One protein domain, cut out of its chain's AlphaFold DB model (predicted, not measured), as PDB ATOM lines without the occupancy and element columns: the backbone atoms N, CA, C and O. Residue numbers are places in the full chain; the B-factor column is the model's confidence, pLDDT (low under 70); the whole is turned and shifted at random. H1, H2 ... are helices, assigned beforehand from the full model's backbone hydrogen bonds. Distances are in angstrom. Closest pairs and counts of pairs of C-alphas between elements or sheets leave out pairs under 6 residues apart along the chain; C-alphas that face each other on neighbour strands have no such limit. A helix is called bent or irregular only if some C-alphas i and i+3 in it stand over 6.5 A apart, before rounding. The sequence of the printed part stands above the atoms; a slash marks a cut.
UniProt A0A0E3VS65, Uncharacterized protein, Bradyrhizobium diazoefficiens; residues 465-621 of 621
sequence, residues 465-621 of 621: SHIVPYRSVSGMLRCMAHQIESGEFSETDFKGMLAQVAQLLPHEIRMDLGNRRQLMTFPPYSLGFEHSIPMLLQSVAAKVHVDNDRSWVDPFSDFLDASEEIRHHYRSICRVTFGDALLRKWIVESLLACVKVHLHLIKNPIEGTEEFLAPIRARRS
ATOM      1  N   SER A 465     -55.387  32.711 108.337       75.81
ATOM      2  CA  SER A 465     -55.001  32.127 107.058       75.81
ATOM      3  C   SER A 465     -53.979  33.010 106.345       75.81
ATOM      4  O   SER A 465     -54.298  34.035 105.748       75.81
ATOM      5  N   HIS A 466     -52.727  32.559 106.334       84.38
ATOM      6  CA  HIS A 466     -51.645  33.171 105.557       84.38
ATOM      7  C   HIS A 466     -51.788  32.952 104.034       84.38
ATOM      8  O   HIS A 466     -51.086  33.586 103.246       84.38
ATOM      9  N   ILE A 467     -52.686  32.059 103.599       90.06
ATOM     10  CA  ILE A 467     -52.795  31.639 102.195       90.06
ATOM     11  C   ILE A 467     -53.407  32.748 101.335       90.06
ATOM     12  O   ILE A 467     -52.912  33.012 100.238       90.06
ATOM     13  N   VAL A 468     -54.466  33.405 101.816       92.44
ATOM     14  CA  VAL A 468     -55.178  34.432 101.040       92.44
ATOM     15  C   VAL A 468     -54.287  35.654 100.787       92.44
ATOM     16  O   VAL A 468     -54.095  35.986  99.614       92.44
ATOM     17  N   PRO A 469     -53.631  36.262 101.802       92.69
ATOM     18  CA  PRO A 469     -52.702  37.360 101.554       92.69
ATOM     19  C   PRO A 469     -51.548  36.978 100.625       92.69
ATOM     20  O   PRO A 469     -51.233  37.724  99.696       92.69
ATOM     21  N   TYR A 470     -50.960  35.790 100.813       92.81
ATOM     22  CA  TYR A 470     -49.903  35.286  99.936       92.81
ATOM     23  C   TYR A 470     -50.371  35.226  98.475       92.81
ATOM     24  O   TYR A 470     -49.664  35.679  97.571       92.81
ATOM     25  N   ARG A 471     -51.568  34.679  98.222       94.56
ATOM     26  CA  ARG A 471     -52.123  34.527  96.870       94.56
ATOM     27  C   ARG A 471     -52.484  35.865  96.240       94.56
ATOM     28  O   ARG A 471     -52.154  36.059  95.072       94.56
ATOM     29  N   SER A 472     -53.068  36.785  97.000       95.44
ATOM     30  CA  SER A 472     -53.376  38.136  96.530       95.44
ATOM     31  C   SER A 472     -52.121  38.892  96.095       95.44
ATOM     32  O   SER A 472     -52.048  39.371  94.964       95.44
ATOM     33  N   VAL A 473     -51.088  38.922  96.947       95.75
ATOM     34  CA  VAL A 473     -49.825  39.620  96.649       95.75
ATOM     35  C   VAL A 473     -49.073  38.947  95.502       95.75
ATOM     36  O   VAL A 473     -48.544  39.625  94.622       95.75
ATOM     37  N   SER A 474     -49.079  37.612  95.442       95.38
ATOM     38  CA  SER A 474     -48.538  36.877  94.290       95.38
ATOM     39  C   SER A 474     -49.260  37.249  92.991       95.38
ATOM     40  O   SER A 474     -48.621  37.370  91.947       95.38
ATOM     41  N   GLY A 475     -50.580  37.442  93.050       94.69
ATOM     42  CA  GLY A 475     -51.386  37.928  91.936       94.69
ATOM     43  C   GLY A 475     -50.938  39.313  91.474       94.69
ATOM     44  O   GLY A 475     -50.658  39.485  90.290       94.69
ATOM     45  N   MET A 476     -50.778  40.266  92.399       96.00
ATOM     46  CA  MET A 476     -50.305  41.626  92.097       96.00
ATOM     47  C   MET A 476     -48.940  41.617  91.392       96.00
ATOM     48  O   MET A 476     -48.777  42.243  90.345       96.00
ATOM     49  N   LEU A 477     -47.984  40.849  91.922       96.25
ATOM     50  CA  LEU A 477     -46.638  40.721  91.359       96.25
ATOM     51  C   LEU A 477     -46.636  40.077  89.968       96.25
ATOM     52  O   LEU A 477     -45.940  40.549  89.077       96.25
ATOM     53  N   ARG A 478     -47.449  39.037  89.749       95.44
ATOM     54  CA  ARG A 478     -47.621  38.420  88.421       95.44
ATOM     55  C   ARG A 478     -48.203  39.389  87.403       95.44
ATOM     56  O   ARG A 478     -47.814  39.360  86.242       95.44
ATOM     57  N   CYS A 479     -49.126  40.244  87.826       91.62
ATOM     58  CA  CYS A 479     -49.699  41.255  86.943       91.62
ATOM     59  C   CYS A 479     -48.663  42.318  86.561       91.62
ATOM     60  O   CYS A 479     -48.654  42.770  85.421       91.62
ATOM     61  N   MET A 480     -47.769  42.672  87.487       94.88
ATOM     62  CA  MET A 480     -46.641  43.554  87.196       94.88
ATOM     63  C   MET A 480     -45.609  42.890  86.278       94.88
ATOM     64  O   MET A 480     -45.166  43.505  85.314       94.88
ATOM     65  N   ALA A 481     -45.276  41.619  86.519       94.62
ATOM     66  CA  ALA A 481     -44.412  40.848  85.627       94.62
ATOM     67  C   ALA A 481     -44.970  40.824  84.202       94.62
ATOM     68  O   ALA A 481     -44.245  41.112  83.259       94.62
ATOM     69  N   HIS A 482     -46.273  40.577  84.059       92.12
ATOM     70  CA  HIS A 482     -46.936  40.586  82.763       92.12
ATOM     71  C   HIS A 482     -46.863  41.952  82.065       92.12
ATOM     72  O   HIS A 482     -46.633  41.988  80.865       92.12
ATOM     73  N   GLN A 483     -47.001  43.064  82.798       90.56
ATOM     74  CA  GLN A 483     -46.840  44.422  82.248       90.56
ATOM     75  C   GLN A 483     -45.416  44.694  81.775       90.56
ATOM     76  O   GLN A 483     -45.200  45.246  80.697       90.56
ATOM     77  N   ILE A 484     -44.435  44.269  82.572       92.88
ATOM     78  CA  ILE A 484     -43.032  44.350  82.184       92.88
ATOM     79  C   ILE A 484     -42.833  43.528  80.919       92.88
ATOM     80  O   ILE A 484     -42.354  44.080  79.943       92.88
ATOM     81  N   GLU A 485     -43.259  42.261  80.882       91.81
ATOM     82  CA  GLU A 485     -43.143  41.333  79.747       91.81
ATOM     83  C   GLU A 485     -43.885  41.798  78.487       91.81
ATOM     84  O   GLU A 485     -43.361  41.624  77.385       91.81
ATOM     85  N   SER A 486     -45.028  42.472  78.623       88.12
ATOM     86  CA  SER A 486     -45.786  43.044  77.503       88.12
ATOM     87  C   SER A 486     -45.176  44.329  76.937       88.12
ATOM     88  O   SER A 486     -45.493  44.698  75.812       88.12
ATOM     89  N   GLY A 487     -44.264  44.977  77.673       86.25
ATOM     90  CA  GLY A 487     -43.654  46.250  77.266       86.25
ATOM     91  C   GLY A 487     -44.481  47.473  77.664       86.25
ATOM     92  O   GLY A 487     -44.258  48.554  77.138       86.25
ATOM     93  N   GLU A 488     -45.419  47.310  78.596       86.25
ATOM     94  CA  GLU A 488     -46.236  48.383  79.175       86.25
ATOM     95  C   GLU A 488     -45.730  48.750  80.572       86.25
ATOM     96  O   GLU A 488     -46.521  48.976  81.497       86.25
ATOM     97  N   PHE A 489     -44.409  48.729  80.764       90.50
ATOM     98  CA  PHE A 489     -43.842  49.161  82.027       90.50
ATOM     99  C   PHE A 489     -44.244  50.617  82.286       90.50
ATOM    100  O   PHE A 489     -44.196  51.472  81.405       90.50
ATOM    101  N   SER A 490     -44.697  50.866  83.507       90.62
ATOM    102  CA  SER A 490     -45.184  52.160  83.958       90.62
ATOM    103  C   SER A 490     -44.633  52.375  85.356       90.62
ATOM    104  O   SER A 490     -44.981  51.640  86.287       90.62
ATOM    105  N   GLU A 491     -43.754  53.368  85.496       92.19
ATOM    106  CA  GLU A 491     -43.125  53.726  86.771       92.19
ATOM    107  C   GLU A 491     -44.187  53.965  87.853       92.19
ATOM    108  O   GLU A 491     -44.064  53.471  88.974       92.19
ATOM    109  N   THR A 492     -45.281  54.652  87.507       92.75
ATOM    110  CA  THR A 492     -46.362  54.989  88.443       92.75
ATOM    111  C   THR A 492     -47.067  53.746  88.980       92.75
ATOM    112  O   THR A 492     -47.300  53.641  90.186       92.75
ATOM    113  N   ASP A 493     -47.354  52.773  88.115       91.25
ATOM    114  CA  ASP A 493     -47.996  51.517  88.503       91.25
ATOM    115  C   ASP A 493     -47.050  50.641  89.332       91.25
ATOM    116  O   ASP A 493     -47.464  49.998  90.303       91.25
ATOM    117  N   PHE A 494     -45.764  50.622  88.969       94.81
ATOM    118  CA  PHE A 494     -44.738  49.877  89.689       94.81
ATOM    119  C   PHE A 494     -44.520  50.430  91.098       94.81
ATOM    120  O   PHE A 494     -44.570  49.682  92.079       94.81
ATOM    121  N   LYS A 495     -44.392  51.754  91.211       95.69
ATOM    122  CA  LYS A 495     -44.353  52.493  92.474       95.69
ATOM    123  C   LYS A 495     -45.590  52.240  93.327       95.69
ATOM    124  O   LYS A 495     -45.461  51.969  94.521       95.69
ATOM    125  N   GLY A 496     -46.782  52.290  92.728       94.75
ATOM    126  CA  GLY A 496     -48.045  52.004  93.408       94.75
ATOM    127  C   GLY A 496     -48.075  50.597  94.009       94.75
ATOM    128  O   GLY A 496     -48.389  50.430  95.190       94.75
ATOM    129  N   MET A 497     -47.652  49.591  93.237       95.81
ATOM    130  CA  MET A 497     -47.548  48.205  93.702       95.81
ATOM    131  C   MET A 497     -46.538  48.055  94.851       95.81
ATOM    132  O   MET A 497     -46.856  47.433  95.868       95.81
ATOM    133  N   LEU A 498     -45.348  48.656  94.745       96.56
ATOM    134  CA  LEU A 498     -44.340  48.622  95.813       96.56
ATOM    135  C   LEU A 498     -44.831  49.318  97.090       96.56
ATOM    136  O   LEU A 498     -44.650  48.792  98.191       96.56
ATOM    137  N   ALA A 499     -45.523  50.452  96.957       95.62
ATOM    138  CA  ALA A 499     -46.135  51.151  98.082       95.62
ATOM    139  C   ALA A 499     -47.189  50.279  98.788       95.62
ATOM    140  O   ALA A 499     -47.187  50.190 100.016       95.62
ATOM    141  N   GLN A 500     -48.039  49.578  98.032       95.69
ATOM    142  CA  GLN A 500     -48.996  48.610  98.581       95.69
ATOM    143  C   GLN A 500     -48.282  47.447  99.292       95.69
ATOM    144  O   GLN A 500     -48.644  47.095 100.414       95.69
ATOM    145  N   VAL A 501     -47.212  46.892  98.711       95.56
ATOM    146  CA  VAL A 501     -46.383  45.861  99.365       95.56
ATOM    147  C   VAL A 501     -45.792  46.368 100.684       95.56
ATOM    148  O   VAL A 501     -45.812  45.646 101.683       95.56
ATOM    149  N   ALA A 502     -45.289  47.605 100.718       94.94
ATOM    150  CA  ALA A 502     -44.750  48.214 101.932       94.94
ATOM    151  C   ALA A 502     -45.823  48.369 103.024       94.94
ATOM    152  O   ALA A 502     -45.543  48.105 104.193       94.94
ATOM    153  N   GLN A 503     -47.060  48.718 102.655       94.94
ATOM    154  CA  GLN A 503     -48.184  48.824 103.593       94.94
ATOM    155  C   GLN A 503     -48.567  47.480 104.236       94.94
ATOM    156  O   GLN A 503     -49.076  47.465 105.355       94.94
ATOM    157  N   LEU A 504     -48.291  46.347 103.579       94.25
ATOM    158  CA  LEU A 504     -48.561  45.010 104.126       94.25
ATOM    159  C   LEU A 504     -47.482  44.514 105.104       94.25
ATOM    160  O   LEU A 504     -47.736  43.581 105.869       94.25
ATOM    161  N   LEU A 505     -46.294  45.130 105.129       93.31
ATOM    162  CA  LEU A 505     -45.174  44.673 105.960       93.31
ATOM    163  C   LEU A 505     -45.482  44.586 107.462       93.31
ATOM    164  O   LEU A 505     -45.118  43.573 108.058       93.31
ATOM    165  N   PRO A 506     -46.148  45.566 108.105       92.44
ATOM    166  CA  PRO A 506     -46.457  45.463 109.531       92.44
ATOM    167  C   PRO A 506     -47.327  44.243 109.867       92.44
ATOM    168  O   PRO A 506     -47.178  43.647 110.935       92.44
ATOM    169  N   HIS A 507     -48.221  43.855 108.953       91.81
ATOM    170  CA  HIS A 507     -49.054  42.664 109.104       91.81
ATOM    171  C   HIS A 507     -48.225  41.384 108.967       91.81
ATOM    172  O   HIS A 507     -48.335  40.490 109.804       91.81
ATOM    173  N   GLU A 508     -47.339  41.332 107.975       91.19
ATOM    174  CA  GLU A 508     -46.418  40.212 107.766       91.19
ATOM    175  C   GLU A 508     -45.447  40.004 108.935       91.19
ATOM    176  O   GLU A 508     -45.270  38.877 109.391       91.19
ATOM    177  N   ILE A 509     -44.875  41.079 109.487       91.50
ATOM    178  CA  ILE A 509     -43.998  41.011 110.668       91.50
ATOM    179  C   ILE A 509     -44.752  40.409 111.856       91.50
ATOM    180  O   ILE A 509     -44.233  39.532 112.544       91.50
ATOM    181  N   ARG A 510     -46.000  40.838 112.084       90.12
ATOM    182  CA  ARG A 510     -46.837  40.297 113.163       90.12
ATOM    183  C   ARG A 510     -47.131  38.808 112.969       90.12
ATOM    184  O   ARG A 510     -47.111  38.060 113.943       90.12
ATOM    185  N   MET A 511     -47.401  38.382 111.736       87.94
ATOM    186  CA  MET A 511     -47.665  36.975 111.417       87.94
ATOM    187  C   MET A 511     -46.429  36.091 111.607       87.94
ATOM    188  O   MET A 511     -46.556  34.970 112.105       87.94
ATOM    189  N   ASP A 512     -45.254  36.602 111.239       88.00
ATOM    190  CA  ASP A 512     -43.967  35.922 111.394       88.00
ATOM    191  C   ASP A 512     -43.598  35.764 112.877       88.00
ATOM    192  O   ASP A 512     -43.413  34.648 113.354       88.00
ATOM    193  N   LEU A 513     -43.634  36.857 113.651       88.81
ATOM    194  CA  LEU A 513     -43.381  36.832 115.101       88.81
ATOM    195  C   LEU A 513     -44.397  35.972 115.867       88.81
ATOM    196  O   LEU A 513     -44.073  35.386 116.896       88.81
ATOM    197  N   GLY A 514     -45.631  35.883 115.368       86.19
ATOM    198  CA  GLY A 514     -46.673  35.031 115.932       86.19
ATOM    199  C   GLY A 514     -46.537  33.543 115.593       86.19
ATOM    200  O   GLY A 514     -47.411  32.777 115.994       86.19
ATOM    201  N   ASN A 515     -45.515  33.123 114.830       82.44
ATOM    202  CA  ASN A 515     -45.363  31.763 114.290       82.44
ATOM    203  C   ASN A 515     -46.598  31.258 113.514       82.44
ATOM    204  O   ASN A 515     -46.832  30.056 113.393       82.44
ATOM    205  N   ARG A 516     -47.409  32.172 112.966       80.94
ATOM    206  CA  ARG A 516     -48.631  31.835 112.207       80.94
ATOM    207  C   ARG A 516     -48.349  31.567 110.734       80.94
ATOM    208  O   ARG A 516     -49.222  31.155 109.970       80.94
ATOM    209  N   ARG A 517     -47.110  31.807 110.324       72.25
ATOM    210  CA  ARG A 517     -46.648  31.642 108.962       72.25
ATOM    211  C   ARG A 517     -46.172  30.210 108.748       72.25
ATOM    212  O   ARG A 517     -45.098  29.826 109.199       72.25
ATOM    213  N   GLN A 518     -46.971  29.403 108.051       64.00
ATOM    214  CA  GLN A 518     -46.599  28.020 107.738       64.00
ATOM    215  C   GLN A 518     -45.585  27.997 106.587       64.00
ATOM    216  O   GLN A 518     -45.950  27.792 105.435       64.00
ATOM    217  N   LEU A 519     -44.306  28.247 106.892       60.91
ATOM    218  CA  LEU A 519     -43.136  28.063 106.008       60.91
ATOM    219  C   LEU A 519     -43.120  28.853 104.680       60.91
ATOM    220  O   LEU A 519     -42.109  28.838 103.979       60.91
ATOM    221  N   MET A 520     -44.188  29.561 104.311       68.38
ATOM    222  CA  MET A 520     -44.240  30.332 103.072       68.38
ATOM    223  C   MET A 520     -43.467  31.639 103.221       68.38
ATOM    224  O   MET A 520     -43.728  32.424 104.123       68.38
ATOM    225  N   THR A 521     -42.522  31.903 102.322       82.31
ATOM    226  CA  THR A 521     -41.826  33.195 102.173       82.31
ATOM    227  C   THR A 521     -42.761  34.264 101.587       82.31
ATOM    228  O   THR A 521     -43.459  33.959 100.626       82.31
ATOM    229  N   PHE A 522     -42.761  35.502 102.091       91.31
ATOM    230  CA  PHE A 522     -43.617  36.583 101.609       91.31
ATOM    231  C   PHE A 522     -43.231  36.862 100.149       91.31
ATOM    232  O   PHE A 522     -42.050  37.137  99.899       91.31
ATOM    233  N   PRO A 523     -44.162  36.742  99.180       94.12
ATOM    234  CA  PRO A 523     -43.831  36.664  97.756       94.12
ATOM    235  C   PRO A 523     -42.884  37.755  97.236       94.12
ATOM    236  O   PRO A 523     -41.957  37.403  96.506       94.12
ATOM    237  N   PRO A 524     -43.024  39.042  97.625       96.00
ATOM    238  CA  PRO A 524     -42.184  40.115  97.088       96.00
ATOM    239  C   PRO A 524     -40.685  39.919  97.325       96.00
ATOM    240  O   PRO A 524     -39.883  40.336  96.494       96.00
ATOM    241  N   TYR A 525     -40.305  39.259  98.423       95.19
ATOM    242  CA  TYR A 525     -38.903  39.058  98.813       95.19
ATOM    243  C   TYR A 525     -38.446  37.602  98.692       95.19
ATOM    244  O   TYR A 525     -37.312  37.276  99.035       95.19
ATOM    245  N   SER A 526     -39.319  36.708  98.227       92.88
ATOM    246  CA  SER A 526     -38.980  35.301  98.067       92.88
ATOM    247  C   SER A 526     -38.145  35.075  96.814       92.88
ATOM    248  O   SER A 526     -38.657  35.167  95.703       92.88
ATOM    249  N   LEU A 527     -36.881  34.680  96.978       90.75
ATOM    250  CA  LEU A 527     -36.033  34.286  95.847       90.75
ATOM    251  C   LEU A 527     -36.538  33.028  95.119       90.75
ATOM    252  O   LEU A 527     -36.159  32.792  93.979       90.75
ATOM    253  N   GLY A 528     -37.385  32.221  95.768       90.31
ATOM    254  CA  GLY A 528     -38.029  31.061  95.149       90.31
ATOM    255  C   GLY A 528     -39.286  31.405  94.346       90.31
ATOM    256  O   GLY A 528     -39.838  30.529  93.688       90.31
ATOM    257  N   PHE A 529     -39.763  32.653  94.409       93.38
ATOM    258  CA  PHE A 529     -40.911  33.111  93.637       93.38
ATOM    259  C   PHE A 529     -40.451  33.839  92.368       93.38
ATOM    260  O   PHE A 529     -39.763  34.859  92.435       93.38
ATOM    261  N   GLU A 530     -40.888  33.326  91.217       93.62
ATOM    262  CA  GLU A 530     -40.485  33.757  89.866       93.62
ATOM    263  C   GLU A 530     -40.815  35.223  89.547       93.62
ATOM    264  O   GLU A 530     -40.230  35.800  88.641       93.62
ATOM    265  N   HIS A 531     -41.720  35.846  90.305       95.19
ATOM    266  CA  HIS A 531     -42.118  37.245  90.114       95.19
ATOM    267  C   HIS A 531     -41.860  38.097  91.361       95.19
ATOM    268  O   HIS A 531     -42.554  39.078  91.614       95.19
ATOM    269  N   SER A 532     -40.893  37.707  92.191       96.75
ATOM    270  CA  SER A 532     -40.417  38.545  93.298       96.75
ATOM    271  C   SER A 532     -39.768  39.835  92.785       96.75
ATOM    272  O   SER A 532     -39.386  39.921  91.620       96.75
ATOM    273  N   ILE A 533     -39.600  40.843  93.647       97.25
ATOM    274  CA  ILE A 533     -39.022  42.149  93.273       97.25
ATOM    275  C   ILE A 533     -37.681  42.010  92.517       97.25
ATOM    276  O   ILE A 533     -37.535  42.651  91.474       97.25
ATOM    277  N   PRO A 534     -36.724  41.155  92.943       97.00
ATOM    278  CA  PRO A 534     -35.481  40.965  92.198       97.00
ATOM    279  C   PRO A 534     -35.698  40.364  90.808       97.00
ATOM    280  O   PRO A 534     -34.991  40.732  89.873       97.00
ATOM    281  N   MET A 535     -36.672  39.460  90.662       96.94
ATOM    282  CA  MET A 535     -37.011  38.865  89.369       96.94
ATOM    283  C   MET A 535     -37.710  39.874  88.455       96.94
ATOM    284  O   MET A 535     -37.399  39.922  87.275       96.94
ATOM    285  N   LEU A 536     -38.579  40.741  88.990       96.75
ATOM    286  CA  LEU A 536     -39.177  41.838  88.219       96.75
ATOM    287  C   LEU A 536     -38.097  42.778  87.674       96.75
ATOM    288  O   LEU A 536     -38.100  43.090  86.487       96.75
ATOM    289  N   LEU A 537     -37.130  43.166  88.512       97.06
ATOM    290  CA  LEU A 537     -35.988  43.975  88.079       97.06
ATOM    291  C   LEU A 537     -35.149  43.261  87.015       97.06
ATOM    292  O   LEU A 537     -34.704  43.887  86.057       97.06
ATOM    293  N   GLN A 538     -34.943  41.952  87.165       96.12
ATOM    294  CA  GLN A 538     -34.265  41.138  86.159       96.12
ATOM    295  C   GLN A 538     -35.040  41.099  84.834       96.12
ATOM    296  O   GLN A 538     -34.420  41.177  83.775       96.12
ATOM    297  N   SER A 539     -36.372  41.029  84.869       95.69
ATOM    298  CA  SER A 539     -37.212  41.086  83.669       95.69
ATOM    299  C   SER A 539     -37.139  42.445  82.974       95.69
ATOM    300  O   SER A 539     -37.085  42.483  81.748       95.69
ATOM    301  N   VAL A 540     -37.081  43.554  83.725       94.81
ATOM    302  CA  VAL A 540     -36.851  44.892  83.145       94.81
ATOM    303  C   VAL A 540     -35.448  44.975  82.535       94.81
ATOM    304  O   VAL A 540     -35.292  45.399  81.395       94.81
ATOM    305  N   ALA A 541     -34.426  44.488  83.246       93.19
ATOM    306  CA  ALA A 541     -33.050  44.431  82.751       93.19
ATOM    307  C   ALA A 541     -32.921  43.638  81.440       93.19
ATOM    308  O   ALA A 541     -32.186  44.040  80.544       93.19
ATOM    309  N   ALA A 542     -33.651  42.528  81.309       92.62
ATOM    310  CA  ALA A 542     -33.652  41.700  80.104       92.62
ATOM    311  C   ALA A 542     -34.285  42.390  78.881       92.62
ATOM    312  O   ALA A 542     -34.116  41.907  77.762       92.62
ATOM    313  N   LYS A 543     -35.017  43.492  79.082       90.50
ATOM    314  CA  LYS A 543     -35.650  44.282  78.018       90.50
ATOM    315  C   LYS A 543     -34.831  45.469  77.542       90.50
ATOM    316  O   LYS A 543     -35.212  46.088  76.549       90.50
ATOM    317  N   VAL A 544     -33.723  45.770  78.211       89.44
ATOM    318  CA  VAL A 544     -32.768  46.767  77.738       89.44
ATOM    319  C   VAL A 544     -32.304  46.337  76.346       89.44
ATOM    320  O   VAL A 544     -31.822  45.223  76.154       89.44
ATOM    321  N   HIS A 545     -32.500  47.202  75.359       88.06
ATOM    322  CA  HIS A 545     -32.028  47.005  73.995       88.06
ATOM    323  C   HIS A 545     -31.818  48.370  73.348       88.06
ATOM    324  O   HIS A 545     -32.508  49.332  73.677       88.06
ATOM    325  N   VAL A 546     -30.846  48.452  72.444       84.44
ATOM    326  CA  VAL A 546     -30.566  49.682  71.703       84.44
ATOM    327  C   VAL A 546     -31.483  49.732  70.489       84.44
ATOM    328  O   VAL A 546     -31.442  48.841  69.638       84.44
ATOM    329  N   ASP A 547     -32.316  50.765  70.417       83.25
ATOM    330  CA  ASP A 547     -33.105  51.057  69.224       83.25
ATOM    331  C   ASP A 547     -32.222  51.808  68.216       83.25
ATOM    332  O   ASP A 547     -31.937  52.997  68.375       83.25
ATOM    333  N   ASN A 548     -31.768  51.101  67.176       81.88
ATOM    334  CA  ASN A 548     -30.911  51.669  66.131       81.88
ATOM    335  C   ASN A 548     -31.587  52.826  65.375       81.88
ATOM    336  O   ASN A 548     -30.889  53.708  64.875       81.88
ATOM    337  N   ASP A 549     -32.923  52.846  65.311       83.38
ATOM    338  CA  ASP A 549     -33.678  53.912  64.647       83.38
ATOM    339  C   ASP A 549     -33.837  55.148  65.553       83.38
ATOM    340  O   ASP A 549     -34.170  56.239  65.079       83.38
ATOM    341  N   ARG A 550     -33.600  54.994  66.864       80.25
ATOM    342  CA  ARG A 550     -33.769  56.031  67.893       80.25
ATOM    343  C   ARG A 550     -32.603  56.045  68.878       80.25
ATOM    344  O   ARG A 550     -32.795  55.971  70.089       80.25
ATOM    345  N   SER A 551     -31.394  56.233  68.360       75.25
ATOM    346  CA  SER A 551     -30.150  56.233  69.144       75.25
ATOM    347  C   SER A 551     -30.042  57.319  70.225       75.25
ATOM    348  O   SER A 551     -29.085  57.313  70.984       75.25
ATOM    349  N   TRP A 552     -30.981  58.267  70.314       78.69
ATOM    350  CA  TRP A 552     -31.034  59.260  71.397       78.69
ATOM    351  C   TRP A 552     -31.861  58.806  72.609       78.69
ATOM    352  O   TRP A 552     -31.862  59.493  73.630       78.69
ATOM    353  N   VAL A 553     -32.615  57.708  72.498       82.62
ATOM    354  CA  VAL A 553     -33.391  57.149  73.610       82.62
ATOM    355  C   VAL A 553     -32.448  56.332  74.483       82.62
ATOM    356  O   VAL A 553     -31.775  55.435  73.985       82.62
ATOM    357  N   ASP A 554     -32.397  56.646  75.779       84.88
ATOM    358  CA  ASP A 554     -31.588  55.887  76.731       84.88
ATOM    359  C   ASP A 554     -32.141  54.456  76.853       84.88
ATOM    360  O   ASP A 554     -33.256  54.283  77.355       84.88
ATOM    361  N   PRO A 555     -31.390  53.420  76.435       86.25
ATOM    362  CA  PRO A 555     -31.851  52.035  76.508       86.25
ATOM    363  C   PRO A 555     -32.059  51.561  77.955       86.25
ATOM    364  O   PRO A 555     -32.694  50.529  78.179       86.25
ATOM    365  N   PHE A 556     -31.523  52.290  78.940       89.94
ATOM    366  CA  PHE A 556     -31.642  51.978  80.357       89.94
ATOM    367  C   PHE A 556     -32.759  52.743  81.076       89.94
ATOM    368  O   PHE A 556     -32.903  52.507  82.273       89.94
ATOM    369  N   SER A 557     -33.545  53.611  80.421       90.38
ATOM    370  CA  SER A 557     -34.535  54.472  81.104       90.38
ATOM    371  C   SER A 557     -35.449  53.689  82.052       90.38
ATOM    372  O   SER A 557     -35.416  53.896  83.262       90.38
ATOM    373  N   ASP A 558     -36.151  52.683  81.526       91.56
ATOM    374  CA  ASP A 558     -37.108  51.875  82.289       91.56
ATOM    375  C   ASP A 558     -36.417  51.092  83.412       91.56
ATOM    376  O   ASP A 558     -36.962  50.893  84.501       91.56
ATOM    377  N   PHE A 559     -35.185  50.641  83.158       94.25
ATOM    378  CA  PHE A 559     -34.377  49.949  84.150       94.25
ATOM    379  C   PHE A 559     -33.945  50.882  85.281       94.25
ATOM    380  O   PHE A 559     -33.988  50.473  86.444       94.25
ATOM    381  N   LEU A 560     -33.535  52.111  84.972       93.12
ATOM    382  CA  LEU A 560     -33.154  53.117  85.960       93.12
ATOM    383  C   LEU A 560     -34.360  53.532  86.801       93.12
ATOM    384  O   LEU A 560     -34.245  53.533  88.026       93.12
ATOM    385  N   ASP A 561     -35.514  53.760  86.176       94.06
ATOM    386  CA  ASP A 561     -36.761  54.106  86.863       94.06
ATOM    387  C   ASP A 561     -37.199  52.980  87.814       94.06
ATOM    388  O   ASP A 561     -37.423  53.201  89.009       94.06
ATOM    389  N   ALA A 562     -37.213  51.728  87.337       95.06
ATOM    390  CA  ALA A 562     -37.500  50.566  88.180       95.06
ATOM    391  C   ALA A 562     -36.486  50.414  89.328       95.06
ATOM    392  O   ALA A 562     -36.858  50.102  90.463       95.06
ATOM    393  N   SER A 563     -35.198  50.632  89.053       95.88
ATOM    394  CA  SER A 563     -34.126  50.540  90.051       95.88
ATOM    395  C   SER A 563     -34.262  51.610  91.130       95.88
ATOM    396  O   SER A 563     -34.068  51.319  92.314       95.88
ATOM    397  N   GLU A 564     -34.613  52.833  90.741       95.62
ATOM    398  CA  GLU A 564     -34.832  53.944  91.658       95.62
ATOM    399  C   GLU A 564     -36.051  53.709  92.548       95.62
ATOM    400  O   GLU A 564     -35.946  53.829  93.772       95.62
ATOM    401  N   GLU A 565     -37.170  53.253  91.987       96.94
ATOM    402  CA  GLU A 565     -38.360  52.919  92.775       96.94
ATOM    403  C   GLU A 565     -38.112  51.736  93.728       96.94
ATOM    404  O   GLU A 565     -38.498  51.782  94.901       96.94
ATOM    405  N   ILE A 566     -37.351  50.717  93.308       96.88
ATOM    406  CA  ILE A 566     -36.907  49.633  94.202       96.88
ATOM    407  C   ILE A 566     -35.997  50.168  95.312       96.88
ATOM    408  O   ILE A 566     -36.147  49.792  96.480       96.88
ATOM    409  N   ARG A 567     -35.051  51.055  94.991       96.06
ATOM    410  CA  ARG A 567     -34.169  51.683  95.983       96.06
ATOM    411  C   ARG A 567     -34.982  52.488  96.997       96.06
ATOM    412  O   ARG A 567     -34.716  52.399  98.200       96.06
ATOM    413  N   HIS A 568     -35.962  53.260  96.535       95.81
ATOM    414  CA  HIS A 568     -36.886  54.004  97.384       95.81
ATOM    415  C   HIS A 568     -37.707  53.076  98.279       95.81
ATOM    416  O   HIS A 568     -37.810  53.340  99.480       95.81
ATOM    417  N   HIS A 569     -38.197  51.959  97.739       96.44
ATOM    418  CA  HIS A 569     -38.882  50.915  98.496       96.44
ATOM    419  C   HIS A 569     -38.001  50.327  99.604       96.44
ATOM    420  O   HIS A 569     -38.359  50.400 100.774       96.44
ATOM    421  N   TYR A 570     -36.794  49.835  99.304       95.88
ATOM    422  CA  TYR A 570     -35.921  49.293 100.356       95.88
ATOM    423  C   TYR A 570     -35.541  50.345 101.414       95.88
ATOM    424  O   TYR A 570     -35.436  50.029 102.599       95.88
ATOM    425  N   ARG A 571     -35.385  51.619 101.032       94.56
ATOM    426  CA  ARG A 571     -35.155  52.711 101.995       94.56
ATOM    427  C   ARG A 571     -36.367  52.994 102.876       94.56
ATOM    428  O   ARG A 571     -36.184  53.307 104.053       94.56
ATOM    429  N   SER A 572     -37.576  52.927 102.326       93.38
ATOM    430  CA  SER A 572     -38.801  53.175 103.087       93.38
ATOM    431  C   SER A 572     -39.023  52.067 104.116       93.38
ATOM    432  O   SER A 572     -39.270  52.362 105.286       93.38
ATOM    433  N   ILE A 573     -38.812  50.806 103.729       93.50
ATOM    434  CA  ILE A 573     -39.015  49.657 104.619       93.50
ATOM    435  C   ILE A 573     -37.934  49.552 105.702       93.50
ATOM    436  O   ILE A 573     -38.219  49.033 106.775       93.50
ATOM    437  N   CYS A 574     -36.729  50.103 105.498       88.94
ATOM    438  CA  CYS A 574     -35.709  50.206 106.552       88.94
ATOM    439  C   CYS A 574     -36.173  51.014 107.776       88.94
ATOM    440  O   CYS A 574     -35.569  50.900 108.841       88.94
ATOM    441  N   ARG A 575     -37.224  51.835 107.642       90.19
ATOM    442  CA  ARG A 575     -37.827  52.578 108.760       90.19
ATOM    443  C   ARG A 575     -38.778  51.722 109.603       90.19
ATOM    444  O   ARG A 575     -39.205  52.169 110.662       90.19
ATOM    445  N   VAL A 576     -39.126  50.519 109.143       90.88
ATOM    446  CA  VAL A 576     -40.011  49.587 109.847       90.88
ATOM    447  C   VAL A 576     -39.200  48.755 110.844       90.88
ATOM    448  O   VAL A 576     -38.124  48.246 110.532       90.88
ATOM    449  N   THR A 577     -39.720  48.584 112.057       90.06
ATOM    450  CA  THR A 577     -39.121  47.736 113.094       90.06
ATOM    451  C   THR A 577     -39.476  46.267 112.861       90.06
ATOM    452  O   THR A 577     -40.613  45.855 113.067       90.06
ATOM    453  N   PHE A 578     -38.493  45.461 112.450       87.88
ATOM    454  CA  PHE A 578     -38.685  44.029 112.164       87.88
ATOM    455  C   PHE A 578     -38.578  43.115 113.398       87.88
ATOM    456  O   PHE A 578     -39.075  41.993 113.358       87.88
ATOM    457  N   GLY A 579     -37.935  43.564 114.482       87.81
ATOM    458  CA  GLY A 579     -37.644  42.708 115.640       87.81
ATOM    459  C   GLY A 579     -36.872  41.445 115.238       87.81
ATOM    460  O   GLY A 579     -35.959  41.518 114.411       87.81
ATOM    461  N   ASP A 580     -37.293  40.302 115.781       86.31
ATOM    462  CA  ASP A 580     -36.720  38.976 115.501       86.31
ATOM    463  C   ASP A 580     -37.373  38.262 114.299       86.31
ATOM    464  O   ASP A 580     -37.168  37.067 114.090       86.31
ATOM    465  N   ALA A 581     -38.165  38.973 113.487       88.62
ATOM    466  CA  ALA A 581     -38.835  38.386 112.330       88.62
ATOM    467  C   ALA A 581     -37.821  37.887 111.282       88.62
ATOM    468  O   ALA A 581     -36.953  38.637 110.813       88.62
ATOM    469  N   LEU A 582     -37.987  36.637 110.832       88.38
ATOM    470  CA  LEU A 582     -37.236  36.039 109.724       88.38
ATOM    471  C   LEU A 582     -37.411  36.823 108.419       88.38
ATOM    472  O   LEU A 582     -36.521  36.807 107.566       88.38
ATOM    473  N   LEU A 583     -38.506  37.575 108.281       89.56
ATOM    474  CA  LEU A 583     -38.741  38.485 107.165       89.56
ATOM    475  C   LEU A 583     -37.568  39.432 106.891       89.56
ATOM    476  O   LEU A 583     -37.253  39.686 105.725       89.56
ATOM    477  N   ARG A 584     -36.866  39.891 107.936       91.12
ATOM    478  CA  ARG A 584     -35.677  40.740 107.784       91.12
ATOM    479  C   ARG A 584     -34.595  40.056 106.948       91.12
ATOM    480  O   ARG A 584     -33.987  40.701 106.096       91.12
ATOM    481  N   LYS A 585     -34.364  38.757 107.165       91.81
ATOM    482  CA  LYS A 585     -33.378  37.977 106.407       91.81
ATOM    483  C   LYS A 585     -33.740  37.942 104.922       91.81
ATOM    484  O   LYS A 585     -32.892  38.258 104.091       91.81
ATOM    485  N   TRP A 586     -34.992  37.626 104.589       91.94
ATOM    486  CA  TRP A 586     -35.435  37.545 103.192       91.94
ATOM    487  C   TRP A 586     -35.374  38.892 102.474       91.94
ATOM    488  O   TRP A 586     -34.992  38.945 101.311       91.94
ATOM    489  N   ILE A 587     -35.677  39.993 103.165       93.81
ATOM    490  CA  ILE A 587     -35.528  41.344 102.608       93.81
ATOM    491  C   ILE A 587     -34.066  41.628 102.241       93.81
ATOM    492  O   ILE A 587     -33.800  42.134 101.152       93.81
ATOM    493  N   VAL A 588     -33.113  41.270 103.109       94.31
ATOM    494  CA  VAL A 588     -31.677  41.451 102.836       94.31
ATOM    495  C   VAL A 588     -31.216  40.565 101.675       94.31
ATOM    496  O   VAL A 588     -30.521  41.044 100.782       94.31
ATOM    497  N   GLU A 589     -31.624  39.295 101.640       95.12
ATOM    498  CA  GLU A 589     -31.312  38.380 100.530       95.12
ATOM    499  C   GLU A 589     -31.885  38.877  99.195       95.12
ATOM    500  O   GLU A 589     -31.208  38.839  98.166       95.12
ATOM    501  N   SER A 590     -33.109  39.402  99.227       96.31
ATOM    502  CA  SER A 590     -33.787  40.016  98.090       96.31
ATOM    503  C   SER A 590     -33.047  41.268  97.596       96.31
ATOM    504  O   SER A 590     -32.756  41.373  96.406       96.31
ATOM    505  N   LEU A 591     -32.615  42.154  98.498       96.12
ATOM    506  CA  LEU A 591     -31.791  43.318  98.149       96.12
ATOM    507  C   LEU A 591     -30.456  42.907  97.505       96.12
ATOM    508  O   LEU A 591     -30.055  43.474  96.488       96.12
ATOM    509  N   LEU A 592     -29.776  41.898  98.060       96.75
ATOM    510  CA  LEU A 592     -28.540  41.361  97.480       96.75
ATOM    511  C   LEU A 592     -28.773  40.786  96.077       96.75
ATOM    512  O   LEU A 592     -27.906  40.918  95.214       96.75
ATOM    513  N   ALA A 593     -29.928  40.165  95.828       96.69
ATOM    514  CA  ALA A 593     -30.299  39.696  94.498       96.69
ATOM    515  C   ALA A 593     -30.519  40.860  93.516       96.69
ATOM    516  O   ALA A 593     -29.992  40.797  92.408       96.69
ATOM    517  N   CYS A 594     -31.170  41.956  93.924       96.00
ATOM    518  CA  CYS A 594     -31.282  43.163  93.090       96.00
ATOM    519  C   CYS A 594     -29.902  43.730  92.710       96.00
ATOM    520  O   CYS A 594     -29.647  44.034  91.545       96.00
ATOM    521  N   VAL A 595     -28.964  43.792  93.665       95.62
ATOM    522  CA  VAL A 595     -27.581  44.234  93.401       95.62
ATOM    523  C   VAL A 595     -26.883  43.323  92.386       95.62
ATOM    524  O   VAL A 595     -26.144  43.805  91.527       95.62
ATOM    525  N   LYS A 596     -27.127  42.006  92.435       96.19
ATOM    526  CA  LYS A 596     -26.581  41.070  91.440       96.19
ATOM    527  C   LYS A 596     -27.099  41.357  90.030       96.19
ATOM    528  O   LYS A 596     -26.313  41.212  89.099       96.19
ATOM    529  N   VAL A 597     -28.351  41.798  89.870       94.88
ATOM    530  CA  VAL A 597     -28.895  42.207  88.559       94.88
ATOM    531  C   VAL A 597     -28.124  43.410  88.010       94.88
ATOM    532  O   VAL A 597     -27.656  43.363  86.874       94.88
ATOM    533  N   HIS A 598     -27.888  44.443  88.827       92.94
ATOM    534  CA  HIS A 598     -27.068  45.597  88.423       92.94
ATOM    535  C   HIS A 598     -25.645  45.184  88.029       92.94
ATOM    536  O   HIS A 598     -25.145  45.561  86.971       92.94
ATOM    537  N   LEU A 599     -24.987  44.371  88.863       93.44
ATOM    538  CA  LEU A 599     -23.636  43.885  88.578       93.44
ATOM    539  C   LEU A 599     -23.584  43.029  87.310       93.44
ATOM    540  O   LEU A 599     -22.564  43.039  86.626       93.44
ATOM    541  N   HIS A 600     -24.645  42.282  87.004       92.62
ATOM    542  CA  HIS A 600     -24.725  41.475  85.793       92.62
ATOM    543  C   HIS A 600     -24.775  42.346  84.535       92.62
ATOM    544  O   HIS A 600     -23.980  42.097  83.631       92.62
ATOM    545  N   LEU A 601     -25.620  43.383  84.512       89.25
ATOM    546  CA  LEU A 601     -25.691  44.336  83.397       89.25
ATOM    547  C   LEU A 601     -24.378  45.106  83.202       89.25
ATOM    548  O   LEU A 601     -23.927  45.276  82.078       89.25
ATOM    549  N   ILE A 602     -23.711  45.514  84.287       87.81
ATOM    550  CA  ILE A 602     -22.412  46.207  84.198       87.81
ATOM    551  C   ILE A 602     -21.315  45.282  83.651       87.81
ATOM    552  O   ILE A 602     -20.439  45.724  82.912       87.81
ATOM    553  N   LYS A 603     -21.322  44.003  84.050       88.25
ATOM    554  CA  LYS A 603     -20.323  43.018  83.606       88.25
ATOM    555  C   LYS A 603     -20.561  42.531  82.180       88.25
ATOM    556  O   LYS A 603     -19.598  42.141  81.530       88.25
ATOM    557  N   ASN A 604     -21.811  42.534  81.726       87.94
ATOM    558  CA  ASN A 604     -22.224  42.067  80.408       87.94
ATOM    559  C   ASN A 604     -23.065  43.163  79.731       87.94
ATOM    560  O   ASN A 604     -24.282  43.002  79.610       87.94
ATOM    561  N   PRO A 605     -22.452  44.305  79.359       82.69
ATOM    562  CA  PRO A 605     -23.174  45.374  78.688       82.69
ATOM    563  C   PRO A 605     -23.684  44.877  77.332       82.69
ATOM    564  O   PRO A 605     -23.004  44.118  76.642       82.69
ATOM    565  N   ILE A 606     -24.889  45.297  76.962       85.38
ATOM    566  CA  ILE A 606     -25.490  44.941  75.674       85.38
ATOM    567  C   ILE A 606     -24.756  45.709  74.569       85.38
ATOM    568  O   ILE A 606     -24.407  46.877  74.751       85.38
ATOM    569  N   GLU A 607     -24.502  45.069  73.430       81.06
ATOM    570  CA  GLU A 607     -23.831  45.708  72.290       81.06
ATOM    571  C   GLU A 607     -24.545  47.017  71.890       81.06
ATOM    572  O   GLU A 607     -25.773  47.088  71.873       81.06
ATOM    573  N   GLY A 608     -23.774  48.078  71.626       77.88
ATOM    574  CA  GLY A 608     -24.296  49.411  71.291       77.88
ATOM    575  C   GLY A 608     -24.652  50.305  72.491       77.88
ATOM    576  O   GLY A 608     -24.910  51.489  72.310       77.88
ATOM    577  N   THR A 609     -24.623  49.792  73.729       80.12
ATOM    578  CA  THR A 609     -24.870  50.603  74.949       80.12
ATOM    579  C   THR A 609     -23.650  51.387  75.444       80.12
ATOM    580  O   THR A 609     -23.714  52.113  76.437       80.12
ATOM    581  N   GLU A 610     -22.517  51.250  74.760       77.12
ATOM    582  CA  GLU A 610     -21.203  51.742  75.179       77.12
ATOM    583  C   GLU A 610     -21.164  53.267  75.349       77.12
ATOM    584  O   GLU A 610     -20.562  53.767  76.302       77.12
ATOM    585  N   GLU A 611     -21.863  53.996  74.474       72.38
ATOM    586  CA  GLU A 611     -21.961  55.461  74.503       72.38
ATOM    587  C   GLU A 611     -22.726  55.970  75.736       72.38
ATOM    588  O   GLU A 611     -22.362  56.992  76.320       72.38
ATOM    589  N   PHE A 612     -23.715  55.208  76.213       72.50
ATOM    590  CA  PHE A 612     -24.522  55.528  77.398       72.50
ATOM    591  C   PHE A 612     -23.836  55.141  78.714       72.50
ATOM    592  O   PHE A 612     -24.111  55.716  79.768       72.50
ATOM    593  N   LEU A 613     -22.891  54.197  78.663       66.06
ATOM    594  CA  LEU A 613     -22.076  53.775  79.807       66.06
ATOM    595  C   LEU A 613     -20.794  54.617  79.974       66.06
ATOM    596  O   LEU A 613     -20.191  54.629  81.055       66.06
ATOM    597  N   ALA A 614     -20.383  55.357  78.937       55.56
ATOM    598  CA  ALA A 614     -19.216  56.241  78.931       55.56
ATOM    599  C   ALA A 614     -19.155  57.284  80.079       55.56
ATOM    600  O   ALA A 614     -18.070  57.444  80.655       55.56
ATOM    601  N   PRO A 615     -20.255  57.939  80.522       49.91
ATOM    602  CA  PRO A 615     -20.184  58.901  81.627       49.91
ATOM    603  C   PRO A 615     -19.879  58.266  82.999       49.91
ATOM    604  O   PRO A 615     -19.479  58.976  83.923       49.91
ATOM    605  N   ILE A 616     -19.981  56.938  83.152       47.44
ATOM    606  CA  ILE A 616     -19.613  56.233  84.396       47.44
ATOM    607  C   ILE A 616     -18.094  55.996  84.480       47.44
ATOM    608  O   ILE A 616     -17.533  55.976  85.578       47.44
ATOM    609  N   ARG A 617     -17.391  55.872  83.341       36.88
ATOM    610  CA  ARG A 617     -15.920  55.727  83.317       36.88
ATOM    611  C   ARG A 617     -15.188  57.050  83.565       36.88
ATOM    612  O   ARG A 617     -14.165  57.034  84.239       36.88
ATOM    613  N   ALA A 618     -15.735  58.182  83.116       36.38
ATOM    614  CA  ALA A 618     -15.100  59.499  83.263       36.38
ATOM    615  C   ALA A 618     -15.147  60.090  84.691       36.38
ATOM    616  O   ALA A 618     -14.412  61.022  84.986       36.38
ATOM    617  N   ARG A 619     -15.974  59.549  85.603       36.41
ATOM    618  CA  ARG A 619     -15.994  59.939  87.033       36.41
ATOM    619  C   ARG A 619     -15.067  59.099  87.928       36.41
ATOM    620  O   ARG A 619     -15.108  59.242  89.148       36.41
ATOM    621  N   ARG A 620     -14.277  58.188  87.345       35.06
ATOM    622  CA  ARG A 620     -13.256  57.381  88.044       35.06
ATOM    623  C   ARG A 620     -11.811  57.721  87.656       35.06
ATOM    624  O   ARG A 620     -10.902  57.067  88.162       35.06
ATOM    625  N   SER A 621     -11.608  58.721  86.803       33.03
ATOM    626  CA  SER A 621     -10.354  59.483  86.696       33.03
ATOM    627  C   SER A 621     -10.493  60.763  87.499       33.03
ATOM    628  O   SER A 621      -9.509  61.143  88.161       33.03
TER     629      SER A 621
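This is residues 465 to 621 of the 621 residues of an uncharacterized protein of Bradyrhizobium diazoefficiens (UniProt A0A0E3VS65). Five helices lie side by side in two layers: H1, H3 and H5 form a row running the same way, with short H3 in the middle, and arm H2a and H4 lie over that row, running opposite to it. At one end H2 bends and its arm H2b turns to meet the start of H5; at the other end residues 614 to 621, the last residues of H6 and the tail, stick out. The printed part has 157 residues with six named helices, H1 to H6 in chain order, and no named strand; the class is all helix. It is compact, with a radius of gyration of the C-alphas of 17.2 A and spans of 54 by 37 by 23 A.

Begin with H2, residues 491 to 513, assigned as one helix by its hydrogen bonds but bent: C-alphas 503 and 506 are 7.0 A apart. Find C-alpha 491 at (-43.125, 53.726, 86.771); from there arm H2a runs 18.2 A to residue 503, and arm H2b takes residues 506 to 513. H1 is residues 467 to 486, 28.1 A long, and H4 is residues 557 to 573, 24.4 A. Look for H3 at residues 533 to 541. H5 runs 30.2 A from C-alpha 583 at (-38.741, 38.485, 107.165) to residue 603. H6, residues 610 to 617, ends at C-alpha 617, (-15.920, 55.727, 83.317), and is only just irregular: C-alphas 612 and 615 are 6.9 A apart.

H2a and H2b stand at a steep tilt of 46 degrees. H2a touches H4, closest at the C-alphas of Lys 495 and Glu 565, 6.0 A, at a shallow tilt of 17 degrees, the same way. H1 and H2a form a helical hairpin; H1 touches H2a with residues 473 to 480 alone, closest at the C-alphas of Met 480 and Phe 494, 7.1 A. Look next at H3: its closest C-alphas to H1 are Leu 536 and Ala 481, 5.9 A, and to H5 Pro 534 and Cys 594, 4.8 A. H3 and H4 form another helical hairpin, with the C-alphas of Val 540 and Phe 559 closest at 5.7 A. H2b and H5 only just touch, with 3 pairs of C-alphas within 8 A, the closest Ile 509 and Leu 583 at 6.8 A. H5 and H6 are apart. Every O i to N i+4 pair is within hydrogen-bond range in H1, H2a, H2b, H3, H4 and H5; H6 has 1 of 4, and 3 of 5 O i to N i+3 pairs.

The C-alphas of Ser 465 and Ser 621, the two farthest apart, are 56.2 A apart. The printed part has no cut. The links H2 to H3 and H3 to H4 are long. Look for pLDDT under 70 at residues 518 to 520 and 613 to 621.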